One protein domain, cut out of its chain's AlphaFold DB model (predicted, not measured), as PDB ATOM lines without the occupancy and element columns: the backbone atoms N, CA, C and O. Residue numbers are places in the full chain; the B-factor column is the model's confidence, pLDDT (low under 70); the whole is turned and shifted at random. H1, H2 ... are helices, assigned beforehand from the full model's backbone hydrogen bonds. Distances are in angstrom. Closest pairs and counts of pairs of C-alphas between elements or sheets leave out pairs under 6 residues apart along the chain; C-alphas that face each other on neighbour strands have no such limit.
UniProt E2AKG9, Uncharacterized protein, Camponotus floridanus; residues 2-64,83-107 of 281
ATOM      1  N   ALA A   2     116.834 115.439  88.852       80.50
ATOM      2  CA  ALA A   2     117.848 114.965  87.916       80.50
ATOM      3  C   ALA A   2     119.064 114.448  88.699       80.50
ATOM      4  O   ALA A   2     119.533 115.102  89.633       80.50
ATOM      5  N   ARG A   3     119.541 113.244  88.366       89.50
ATOM      6  CA  ARG A   3     120.745 112.691  88.986       89.50
ATOM      7  C   ARG A   3     121.957 113.373  88.361       89.50
ATOM      8  O   ARG A   3     122.230 113.172  87.184       89.50
ATOM      9  N   LEU A   4     122.659 114.168  89.163       95.00
ATOM     10  CA  LEU A   4     123.953 114.736  88.803       95.00
ATOM     11  C   LEU A   4     125.043 113.683  88.994       95.00
ATOM     12  O   LEU A   4     125.084 113.027  90.040       95.00
ATOM     13  N   THR A   5     125.931 113.550  88.021       95.69
ATOM     14  CA  THR A   5     127.180 112.790  88.142       95.69
ATOM     15  C   THR A   5     128.155 113.489  89.095       95.69
ATOM     16  O   THR A   5     128.029 114.681  89.373       95.69
ATOM     17  N   GLU A   6     129.157 112.770  89.607       96.12
ATOM     18  CA  GLU A   6     130.180 113.360  90.487       96.12
ATOM     19  C   GLU A   6     130.918 114.521  89.801       96.12
ATOM     20  O   GLU A   6     131.055 115.596  90.382       96.12
ATOM     21  N   ARG A   7     131.286 114.351  88.523       96.81
ATOM     22  CA  ARG A   7     131.919 115.398  87.707       96.81
ATOM     23  C   ARG A   7     131.049 116.649  87.587       96.81
ATOM     24  O   ARG A   7     131.556 117.765  87.703       96.81
ATOM     25  N   GLU A   8     129.753 116.471  87.358       96.81
ATOM     26  CA  GLU A   8     128.812 117.586  87.284       96.81
ATOM     27  C   GLU A   8     128.703 118.313  88.623       96.81
ATOM     28  O   GLU A   8     128.746 119.536  88.638       96.81
ATOM     29  N   ARG A   9     128.638 117.595  89.752       97.00
ATOM     30  CA  ARG A   9     128.587 118.226  91.082       97.00
ATOM     31  C   ARG A   9     129.855 119.011  91.403       97.00
ATOM     32  O   ARG A   9     129.749 120.113  91.929       97.00
ATOM     33  N   ILE A  10     131.034 118.481  91.060       97.31
ATOM     34  CA  ILE A  10     132.307 119.210  91.199       97.31
ATOM     35  C   ILE A  10     132.263 120.489  90.359       97.31
ATOM     36  O   ILE A  10     132.590 121.563  90.854       97.31
ATOM     37  N   SER A  11     131.805 120.391  89.109       97.94
ATOM     38  CA  SER A  11     131.688 121.552  88.217       97.94
ATOM     39  C   SER A  11     130.720 122.600  88.772       97.94
ATOM     40  O   SER A  11     131.011 123.790  88.723       97.94
ATOM     41  N   LEU A  12     129.619 122.156  89.377       97.31
ATOM     42  CA  LEU A  12     128.636 122.999  90.056       97.31
ATOM     43  C   LEU A  12     129.260 123.777  91.225       97.31
ATOM     44  O   LEU A  12     129.041 124.979  91.353       97.31
ATOM     45  N   LEU A  13     130.081 123.113  92.044       97.12
ATOM     46  CA  LEU A  13     130.803 123.752  93.148       97.12
ATOM     47  C   LEU A  13     131.859 124.747  92.646       97.12
ATOM     48  O   LEU A  13     131.976 125.837  93.197       97.12
ATOM     49  N   MET A  14     132.575 124.429  91.563       97.44
ATOM     50  CA  MET A  14     133.515 125.376  90.941       97.44
ATOM     51  C   MET A  14     132.798 126.609  90.369       97.44
ATOM     52  O   MET A  14     133.287 127.727  90.506       97.44
ATOM     53  N   MET A  15     131.619 126.426  89.765       97.94
ATOM     54  CA  MET A  15     130.790 127.528  89.267       97.94
ATOM     55  C   MET A  15     130.201 128.378  90.397       97.94
ATOM     56  O   MET A  15     130.040 129.584  90.216       97.94
ATOM     57  N   ARG A  16     129.902 127.789  91.560       97.62
ATOM     58  CA  ARG A  16     129.448 128.537  92.743       97.62
ATOM     59  C   ARG A  16     130.507 129.523  93.233       97.62
ATOM     60  O   ARG A  16     130.139 130.614  93.649       97.62
ATOM     61  N   GLY A  17     131.786 129.182  93.112       96.50
ATOM     62  CA  GLY A  17     132.878 130.013  93.616       96.50
ATOM     63  C   GLY A  17     133.056 129.881  95.130       96.50
ATOM     64  O   GLY A  17     132.493 128.988  95.763       96.50
ATOM     65  N   TRP A  18     133.889 130.750  95.703       94.75
ATOM     66  CA  TRP A  18     134.229 130.740  97.127       94.75
ATOM     67  C   TRP A  18     134.467 132.161  97.649       94.75
ATOM     68  O   TRP A  18     134.987 133.009  96.921       94.75
ATOM     69  N   GLY A  19     134.149 132.389  98.926       94.44
ATOM     70  CA  GLY A  19     134.382 133.662  99.609       94.44
ATOM     71  C   GLY A  19     133.550 134.794  99.009       94.44
ATOM     72  O   GLY A  19     132.350 134.648  98.824       94.44
ATOM     73  N   GLU A  20     134.197 135.910  98.682       95.06
ATOM     74  CA  GLU A  20     133.543 137.089  98.090       95.06
ATOM     75  C   GLU A  20     133.075 136.860  96.644       95.06
ATOM     76  O   GLU A  20     132.175 137.542  96.167       95.06
ATOM     77  N   ASN A  21     133.633 135.856  95.960       94.12
ATOM     78  CA  ASN A  21     133.289 135.507  94.579       94.12
ATOM     79  C   ASN A  21     132.198 134.426  94.500       94.12
ATOM     80  O   ASN A  21     132.153 133.646  93.543       94.12
ATOM     81  N   GLU A  22     131.358 134.319  95.530       96.94
ATOM     82  CA  GLU A  22     130.281 133.339  95.574       96.94
ATOM     83  C   GLU A  22     129.079 133.811  94.733       96.94
ATOM     84  O   GLU A  22     128.361 134.742  95.092       96.94
ATOM     85  N   ARG A  23     128.842 133.150  93.595       98.19
ATOM     86  CA  ARG A  23     127.709 133.436  92.695       98.19
ATOM     87  C   ARG A  23     126.403 132.969  93.303       98.19
ATOM     88  O   ARG A  23     126.384 131.937  93.963       98.19
ATOM     89  N   THR A  24     125.282 133.621  93.025       98.19
ATOM     90  CA  THR A  24     123.954 133.208  93.517       98.19
ATOM     91  C   THR A  24     123.517 131.838  92.966       98.19
ATOM     92  O   THR A  24     124.004 131.363  91.943       98.19
ATOM     93  N   HIS A  25     122.586 131.149  93.645       98.25
ATOM     94  CA  HIS A  25     122.116 129.830  93.186       98.25
ATOM     95  C   HIS A  25     121.442 129.896  91.808       98.25
ATOM     96  O   HIS A  25     121.492 128.920  91.061       98.25
ATOM     97  N   ASP A  26     120.809 131.025  91.487       98.25
ATOM     98  CA  ASP A  26     120.123 131.239  90.216       98.25
ATOM     99  C   ASP A  26     121.133 131.396  89.073       98.25
ATOM    100  O   ASP A  26     121.044 130.666  88.087       98.25
ATOM    101  N   GLU A  27     122.173 132.216  89.254       98.31
ATOM    102  CA  GLU A  27     123.269 132.365  88.282       98.31
ATOM    103  C   GLU A  27     123.977 131.037  88.006       98.31
ATOM    104  O   GLU A  27     124.205 130.670  86.855       98.31
ATOM    105  N   VAL A  28     124.282 130.274  89.061       98.25
ATOM    106  CA  VAL A  28     124.916 128.957  88.918       98.25
ATOM    107  C   VAL A  28     124.004 127.989  88.162       98.25
ATOM    108  O   VAL A  28     124.489 127.178  87.378       98.25
ATOM    109  N   THR A  29     122.687 128.071  88.371       98.25
ATOM    110  CA  THR A  29     121.714 127.229  87.661       98.25
ATOM    111  C   THR A  29     121.700 127.545  86.166       98.25
ATOM    112  O   THR A  29     121.758 126.620  85.357       98.25
ATOM    113  N   VAL A  30     121.656 128.832  85.806       98.19
ATOM    114  CA  VAL A  30     121.692 129.292  84.408       98.19
ATOM    115  C   VAL A  30     122.994 128.847  83.741       98.19
ATOM    116  O   VAL A  30     122.953 128.087  82.773       98.19
ATOM    117  N   LEU A  31     124.139 129.186  84.341       98.06
ATOM    118  CA  LEU A  31     125.461 128.866  83.802       98.06
ATOM    119  C   LEU A  31     125.671 127.355  83.625       98.06
ATOM    120  O   LEU A  31     126.206 126.897  82.613       98.06
ATOM    121  N   PHE A  32     125.238 126.556  84.604       97.94
ATOM    122  CA  PHE A  32     125.365 125.104  84.534       97.94
ATOM    123  C   PHE A  32     124.503 124.513  83.412       97.94
ATOM    124  O   PHE A  32     124.959 123.621  82.692       97.94
ATOM    125  N   ASN A  33     123.269 125.001  83.250       97.69
ATOM    126  CA  ASN A  33     122.358 124.519  82.214       97.69
ATOM    127  C   ASN A  33     122.863 124.851  80.808       97.69
ATOM    128  O   ASN A  33     122.848 123.974  79.943       97.69
ATOM    129  N   GLU A  34     123.379 126.062  80.610       97.44
ATOM    130  CA  GLU A  34     123.985 126.493  79.346       97.44
ATOM    131  C   GLU A  34     125.241 125.683  79.002       97.44
ATOM    132  O   GLU A  34     125.454 125.331  77.846       97.44
ATOM    133  N   THR A  35     126.052 125.330  80.005       96.94
ATOM    134  CA  THR A  35     127.330 124.634  79.781       96.94
ATOM    135  C   THR A  35     127.167 123.121  79.596       96.94
ATOM    136  O   THR A  35     127.827 122.525  78.746       96.94
ATOM    137  N   PHE A  36     126.336 122.467  80.417       95.88
ATOM    138  CA  PHE A  36     126.291 120.998  80.516       95.88
ATOM    139  C   PHE A  36     124.980 120.365  80.046       95.88
ATOM    140  O   PHE A  36     124.938 119.150  79.846       95.88
ATOM    141  N   ARG A  37     123.899 121.139  79.898       94.25
ATOM    142  CA  ARG A  37     122.552 120.612  79.607       94.25
ATOM    143  C   ARG A  37     121.981 121.131  78.287       94.25
ATOM    144  O   ARG A  37     120.769 121.252  78.142       94.25
ATOM    145  N   ILE A  38     122.835 121.353  77.288       94.75
ATOM    146  CA  ILE A  38     122.406 121.701  75.926       94.75
ATOM    147  C   ILE A  38     121.570 120.545  75.350       94.75
ATOM    148  O   ILE A  38     122.058 119.425  75.202       94.75
ATOM    149  N   GLY A  39     120.290 120.803  75.064       92.50
ATOM    150  CA  GLY A  39     119.360 119.801  74.524       92.50
ATOM    151  C   GLY A  39     118.878 118.748  75.530       92.50
ATOM    152  O   GLY A  39     118.307 117.735  75.128       92.50
ATOM    153  N   GLN A  40     119.103 118.954  76.831       93.88
ATOM    154  CA  GLN A  40     118.618 118.084  77.905       93.88
ATOM    155  C   GLN A  40     117.753 118.882  78.888       93.88
ATOM    156  O   GLN A  40     117.887 120.103  78.970       93.88
ATOM    157  N   PRO A  41     116.889 118.222  79.683       94.81
ATOM    158  CA  PRO A  41     116.180 118.901  80.757       94.81
ATOM    159  C   PRO A  41     117.176 119.565  81.713       94.81
ATOM    160  O   PRO A  41     118.052 118.898  82.277       94.81
ATOM    161  N   GLY A  42     117.038 120.881  81.876       96.00
ATOM    162  CA  GLY A  42     117.859 121.664  82.788       96.00
ATOM    163  C   GLY A  42     117.667 121.238  84.243       96.00
ATOM    164  O   GLY A  42     116.639 120.675  84.638       96.00
ATOM    165  N   ILE A  43     118.669 121.516  85.066       97.38
ATOM    166  CA  ILE A  43     118.551 121.382  86.511       97.38
ATOM    167  C   ILE A  43     117.792 122.575  87.082       97.38
ATOM    168  O   ILE A  43     117.889 123.701  86.598       97.38
ATOM    169  N   VAL A  44     117.036 122.310  88.141       97.38
ATOM    170  CA  VAL A  44     116.297 123.332  88.881       97.38
ATOM    171  C   VAL A  44     117.151 123.894  90.016       97.38
ATOM    172  O   VAL A  44     117.940 123.159  90.623       97.38
ATOM    173  N   ARG A  45     116.912 125.156  90.386       97.69
ATOM    174  CA  ARG A  45     117.581 125.858  91.499       97.69
ATOM    175  C   ARG A  45     117.627 125.044  92.797       97.69
ATOM    176  O   ARG A  45     118.639 125.014  93.490       97.69
ATOM    177  N   SER A  46     116.551 124.324  93.120       96.94
ATOM    178  CA  SER A  46     116.489 123.490  94.330       96.94
ATOM    179  C   SER A  46     117.490 122.330  94.320       96.94
ATOM    180  O   SER A  46     117.926 121.886  95.381       96.94
ATOM    181  N   THR A  47     117.890 121.848  93.141       96.25
ATOM    182  CA  THR A  47     118.914 120.802  93.000       96.25
ATOM    183  C   THR A  47     120.307 121.373  93.263       96.25
ATOM    184  O   THR A  47     121.094 120.746  93.973       96.25
ATOM    185  N   VAL A  48     120.580 122.585  92.769       97.44
ATOM    186  CA  VAL A  48     121.804 123.344  93.073       97.44
ATOM    187  C   VAL A  48     121.923 123.599  94.576       97.44
ATOM    188  O   VAL A  48     122.905 123.177  95.187       97.44
ATOM    189  N   ALA A  49     120.882 124.171  95.191       97.38
ATOM    190  CA  ALA A  49     120.864 124.480  96.621       97.38
ATOM    191  C   ALA A  49     121.110 123.234  97.491       97.38
ATOM    192  O   ALA A  49     121.970 123.256  98.366       97.38
ATOM    193  N   LYS A  50     120.431 122.111  97.210       96.12
ATOM    194  CA  LYS A  50     120.640 120.857  97.957       96.12
ATOM    195  C   LYS A  50     122.043 120.279  97.776       96.12
ATOM    196  O   LYS A  50     122.580 119.694  98.712       96.12
ATOM    197  N   THR A  51     122.629 120.407  96.586       96.06
ATOM    198  CA  THR A  51     123.980 119.894  96.309       96.06
ATOM    199  C   THR A  51     125.028 120.685  97.088       96.06
ATOM    200  O   THR A  51     125.881 120.080  97.737       96.06
ATOM    201  N   ILE A  52     124.921 122.017  97.084       96.38
ATOM    202  CA  ILE A  52     125.810 122.913  97.837       96.38
ATOM    203  C   ILE A  52     125.624 122.712  99.341       96.38
ATOM    204  O   ILE A  52     126.601 122.502 100.053       96.38
ATOM    205  N   GLN A  53     124.377 122.688  99.821       96.50
ATOM    206  CA  GLN A  53     124.078 122.439 101.231       96.50
ATOM    207  C   GLN A  53     124.701 121.123 101.703       96.50
ATOM    208  O   GLN A  53     125.384 121.086 102.724       96.50
ATOM    209  N   ARG A  54     124.526 120.046 100.932       95.31
ATOM    210  CA  ARG A  54     125.102 118.747 101.277       95.31
ATOM    211  C   ARG A  54     126.623 118.803 101.345       95.31
ATOM    212  O   ARG A  54     127.189 118.224 102.264       95.31
ATOM    213  N   PHE A  55     127.268 119.475 100.393       95.94
ATOM    214  CA  PHE A  55     128.716 119.647 100.405       95.94
ATOM    215  C   PHE A  55     129.179 120.437 101.634       95.94
ATOM    216  O   PHE A  55     130.133 120.026 102.283       95.94
ATOM    217  N   ASN A  56     128.469 121.500 102.012       94.94
ATOM    218  CA  ASN A  56     128.784 122.281 103.208       94.94
ATOM    219  C   ASN A  56     128.613 121.465 104.502       94.94
ATOM    220  O   ASN A  56     129.376 121.645 105.448       94.94
ATOM    221  N   GLU A  57     127.645 120.548 104.542       95.38
ATOM    222  CA  GLU A  57     127.414 119.658 105.685       95.38
ATOM    223  C   GLU A  57     128.448 118.528 105.789       95.38
ATOM    224  O   GLU A  57     128.874 118.184 106.890       95.38
ATOM    225  N   THR A  58     128.825 117.899 104.670       95.44
ATOM    226  CA  THR A  58     129.658 116.680 104.679       95.44
ATOM    227  C   THR A  58     131.113 116.903 104.290       95.44
ATOM    228  O   THR A  58     131.932 116.011 104.504       95.44
ATOM    229  N   GLY A  59     131.433 118.019 103.637       95.38
ATOM    230  CA  GLY A  59     132.706 118.228 102.946       95.38
ATOM    231  C   GLY A  59     132.944 117.254 101.783       95.38
ATOM    232  O   GLY A  59     134.074 117.111 101.326       95.38
ATOM    233  N   SER A  60     131.913 116.532 101.322       95.25
ATOM    234  CA  SER A  60     132.054 115.475 100.317       95.25
ATOM    235  C   SER A  60     131.026 115.594  99.201       95.25
ATOM    236  O   SER A  60     129.826 115.735  99.435       95.25
ATOM    237  N   VAL A  61     131.510 115.465  97.965       95.31
ATOM    238  CA  VAL A  61     130.695 115.473  96.737       95.31
ATOM    239  C   VAL A  61     130.030 114.112  96.472       95.31
ATOM    240  O   VAL A  61     129.083 113.994  95.680       95.31
ATOM    241  N   LYS A  62     130.509 113.065  97.155       94.00
ATOM    242  CA  LYS A  62     130.010 111.703  96.988       94.00
ATOM    243  C   LYS A  62     128.605 111.561  97.548       94.00
ATOM    244  O   LYS A  62     128.198 112.239  98.493       94.00
ATOM    245  N   ASP A  63     127.850 110.645  96.952       88.94
ATOM    246  CA  ASP A  63     126.556 110.297  97.509       88.94
ATOM    247  C   ASP A  63     126.711 109.645  98.875       88.94
ATOM    248  O   ASP A  63     127.462 108.686  99.030       88.94
ATOM    249  N   LYS A  64     125.966 110.159  99.865       84.38
ATOM    250  CA  LYS A  64     125.747 109.445 101.123       84.38
ATOM    251  C   LYS A  64     125.212 108.057 100.753       84.38
ATOM    252  O   LYS A  64     124.229 107.997 100.000       84.38
ATOM    253  N   LYS A  83     137.061 123.201 107.141       45.06
ATOM    254  CA  LYS A  83     136.807 124.592 107.575       45.06
ATOM    255  C   LYS A  83     138.008 125.551 107.433       45.06
ATOM    256  O   LYS A  83     137.861 126.726 107.729       45.06
ATOM    257  N   GLY A  84     139.172 125.084 106.961       38.19
ATOM    258  CA  GLY A  84     140.403 125.890 106.851       38.19
ATOM    259  C   GLY A  84     141.085 125.908 105.474       38.19
ATOM    260  O   GLY A  84     142.206 126.394 105.371       38.19
ATOM    261  N   MET A  85     140.468 125.374 104.412       45.53
ATOM    262  CA  MET A  85     141.147 125.112 103.124       45.53
ATOM    263  C   MET A  85     141.035 126.214 102.053       45.53
ATOM    264  O   MET A  85     141.302 125.951 100.880       45.53
ATOM    265  N   GLY A  86     140.730 127.459 102.440       46.62
ATOM    266  CA  GLY A  86     140.648 128.593 101.503       46.62
ATOM    267  C   GLY A  86     141.926 128.831 100.678       46.62
ATOM    268  O   GLY A  86     141.846 129.310  99.554       46.62
ATOM    269  N   LEU A  87     143.096 128.426 101.189       46.84
ATOM    270  CA  LEU A  87     144.396 128.602 100.522       46.84
ATOM    271  C   LEU A  87     144.854 127.402  99.680       46.84
ATOM    272  O   LEU A  87     145.684 127.566  98.796       46.84
ATOM    273  N   ILE A  88     144.338 126.194  99.928       45.06
ATOM    274  CA  ILE A  88     144.761 124.995  99.177       45.06
ATOM    275  C   ILE A  88     143.920 124.838  97.903       45.06
ATOM    276  O   ILE A  88     144.394 124.310  96.899       45.06
ATOM    277  N   CYS A  89     142.683 125.345  97.912       44.94
ATOM    278  CA  CYS A  89     141.793 125.260  96.761       44.94
ATOM    279  C   CYS A  89     142.183 126.237  95.636       44.94
ATOM    280  O   CYS A  89     142.098 125.857  94.473       44.94
ATOM    281  N   SER A  90     142.693 127.436  95.950       41.84
ATOM    282  CA  SER A  90     143.166 128.389  94.929       41.84
ATOM    283  C   SER A  90     144.347 127.833  94.131       41.84
ATOM    284  O   SER A  90     144.304 127.817  92.906       41.84
ATOM    285  N   VAL A  91     145.337 127.249  94.814       49.81
ATOM    286  CA  VAL A  91     146.495 126.609  94.166       49.81
ATOM    287  C   VAL A  91     146.063 125.415  93.308       49.81
ATOM    288  O   VAL A  91     146.637 125.174  92.248       49.81
ATOM    289  N   PHE A  92     145.029 124.677  93.723       46.09
ATOM    290  CA  PHE A  92     144.509 123.541  92.960       46.09
ATOM    291  C   PHE A  92     143.724 123.979  91.715       46.09
ATOM    292  O   PHE A  92     143.859 123.360  90.662       46.09
ATOM    293  N   VAL A  93     142.945 125.062  91.805       55.38
ATOM    294  CA  VAL A  93     142.236 125.651  90.656       55.38
ATOM    295  C   VAL A  93     143.233 126.229  89.651       55.38
ATOM    296  O   VAL A  93     143.123 125.927  88.464       55.38
ATOM    297  N   ASP A  94     144.260 126.945  90.112       44.00
ATOM    298  CA  ASP A  94     145.323 127.464  89.244       44.00
ATOM    299  C   ASP A  94     146.124 126.333  88.590       44.00
ATOM    300  O   ASP A  94     146.414 126.383  87.396       44.00
ATOM    301  N   PHE A  95     146.426 125.264  89.331       43.19
ATOM    302  CA  PHE A  95     147.087 124.080  88.782       43.19
ATOM    303  C   PHE A  95     146.222 123.372  87.728       43.19
ATOM    304  O   PHE A  95     146.731 122.961  86.686       43.19
ATOM    305  N   CYS A  96     144.908 123.259  87.946       52.16
ATOM    306  CA  CYS A  96     143.987 122.677  86.967       52.16
ATOM    307  C   CYS A  96     143.809 123.552  85.713       52.16
ATOM    308  O   CYS A  96     143.674 123.004  84.616       52.16
ATOM    309  N   LEU A  97     143.840 124.881  85.844       50.97
ATOM    310  CA  LEU A  97     143.813 125.804  84.704       50.97
ATOM    311  C   LEU A  97     145.121 125.737  83.900       50.97
ATOM    312  O   LEU A  97     145.075 125.601  82.679       50.97
ATOM    313  N   VAL A  98     146.272 125.677  84.575       51.19
ATOM    314  CA  VAL A  98     147.583 125.462  83.936       51.19
ATOM    315  C   VAL A  98     147.643 124.103  83.228       51.19
ATOM    316  O   VAL A  98     148.137 124.011  82.105       51.19
ATOM    317  N   GLN A  99     147.082 123.042  83.818       49.47
ATOM    318  CA  GLN A  99     146.991 121.745  83.141       49.47
ATOM    319  C   GLN A  99     146.123 121.792  81.883       49.47
ATOM    320  O   GLN A  99     146.425 121.076  80.929       49.47
ATOM    321  N   ARG A 100     145.077 122.626  81.854       45.72
ATOM    322  CA  ARG A 100     144.214 122.796  80.682       45.72
ATOM    323  C   ARG A 100     144.948 123.504  79.538       45.72
ATOM    324  O   ARG A 100     144.848 123.039  78.407       45.72
ATOM    325  N   ASP A 101     145.742 124.533  79.829       39.25
ATOM    326  CA  ASP A 101     146.535 125.242  78.810       39.25
ATOM    327  C   ASP A 101     147.698 124.397  78.264       39.25
ATOM    328  O   ASP A 101     147.990 124.434  77.067       39.25
ATOM    329  N   ILE A 102     148.313 123.555  79.103       48.06
ATOM    330  CA  ILE A 102     149.346 122.599  78.666       48.06
ATOM    331  C   ILE A 102     148.735 121.479  77.800       48.06
ATOM    332  O   ILE A 102     149.351 121.043  76.820       48.06
ATOM    333  N   TYR A 103     147.509 121.035  78.107       39.38
ATOM    334  CA  TYR A 103     146.802 120.019  77.315       39.38
ATOM    335  C   TYR A 103     146.386 120.515  75.926       39.38
ATOM    336  O   TYR A 103     146.297 119.712  75.000       39.38
ATOM    337  N   VAL A 104     146.144 121.819  75.764       44.41
ATOM    338  CA  VAL A 104     145.774 122.419  74.469       44.41
ATOM    339  C   VAL A 104     146.996 122.617  73.556       44.41
ATOM    340  O   VAL A 104     146.835 122.717  72.345       44.41
ATOM    341  N   LYS A 105     148.224 122.603  74.097       41.84
ATOM    342  CA  LYS A 105     149.461 122.854  73.331       41.84
ATOM    343  C   LYS A 105     150.328 121.629  73.012       41.84
ATOM    344  O   LYS A 105     151.366 121.801  72.383       41.84
ATOM    345  N   SER A 106     149.955 120.407  73.404       39.66
ATOM    346  CA  SER A 106     150.822 119.232  73.190       39.66
ATOM    347  C   SER A 106     150.104 118.021  72.583       39.66
ATOM    348  O   SER A 106     149.609 117.129  73.273       39.66
ATOM    349  N   GLU A 107     150.134 117.923  71.252       41.28
ATOM    350  CA  GLU A 107     149.891 116.674  70.518       41.28
ATOM    351  C   GLU A 107     151.079 115.709  70.694       41.28
ATOM    352  O   GLU A 107     151.831 115.474  69.759       41.28
TER     353      GLU A 107
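Overview. This is residues 2 to 64 and 83 to 107 of the 281 residues of an uncharacterized protein of Camponotus floridanus (UniProt E2AKG9). Three crossed helices, H1, H2 and H3, pack into a small body, and a fourth and longest helix, H4, stands off to one side, across a cut in the chain. The printed part has 88 residues, with helices H1 to H4 in that order and no named strand: all helix. It is only just compact, close to loose, with a radius of gyration of the C-alphas of 14.3 A and spans of 38 by 37 by 27 A.

Arrangement. Start at H1, residues 6 to 16, which touches H2, residues 25 to 36, at a steep tilt of 49 degrees, opposite ways; their closest C-alphas, Arg 16 and Val 28, are 5.9 A apart. H3, residues 45 to 58, touches H2 about perpendicular, at 78 degrees, H3 with residues 45 to 49 alone and H2 with residues 25 to 29 alone; the closest C-alphas, those of Thr 29 and Arg 45, are 5.8 A apart. With residues 48 to 52 alone, H3 only just touches H1, with 3 pairs of C-alphas within 8 A, the closest Leu 13 and Ile 52 at 6.9 A. H4, residues 86 to 104, is apart from H1, H2 and H3. Every O i to N i+4 pair is within hydrogen-bond range in H1, H2 and H3, and 13 of 15 in H4.

Along the chain. Find C-alpha 6 at (130.180, 113.360, 90.487), where H1 begins. H3 runs 20.1 A; H4 runs 28.2 A to C-alpha 104 at (145.774, 122.419, 74.469).

Size, cuts and confidence. Residues 65 to 82 are not printed; C-alphas 64 and 83 are 19.8 A apart across the cut. Residues 94 to 107 stand free, and residues 83 to 107 have pLDDT under 70.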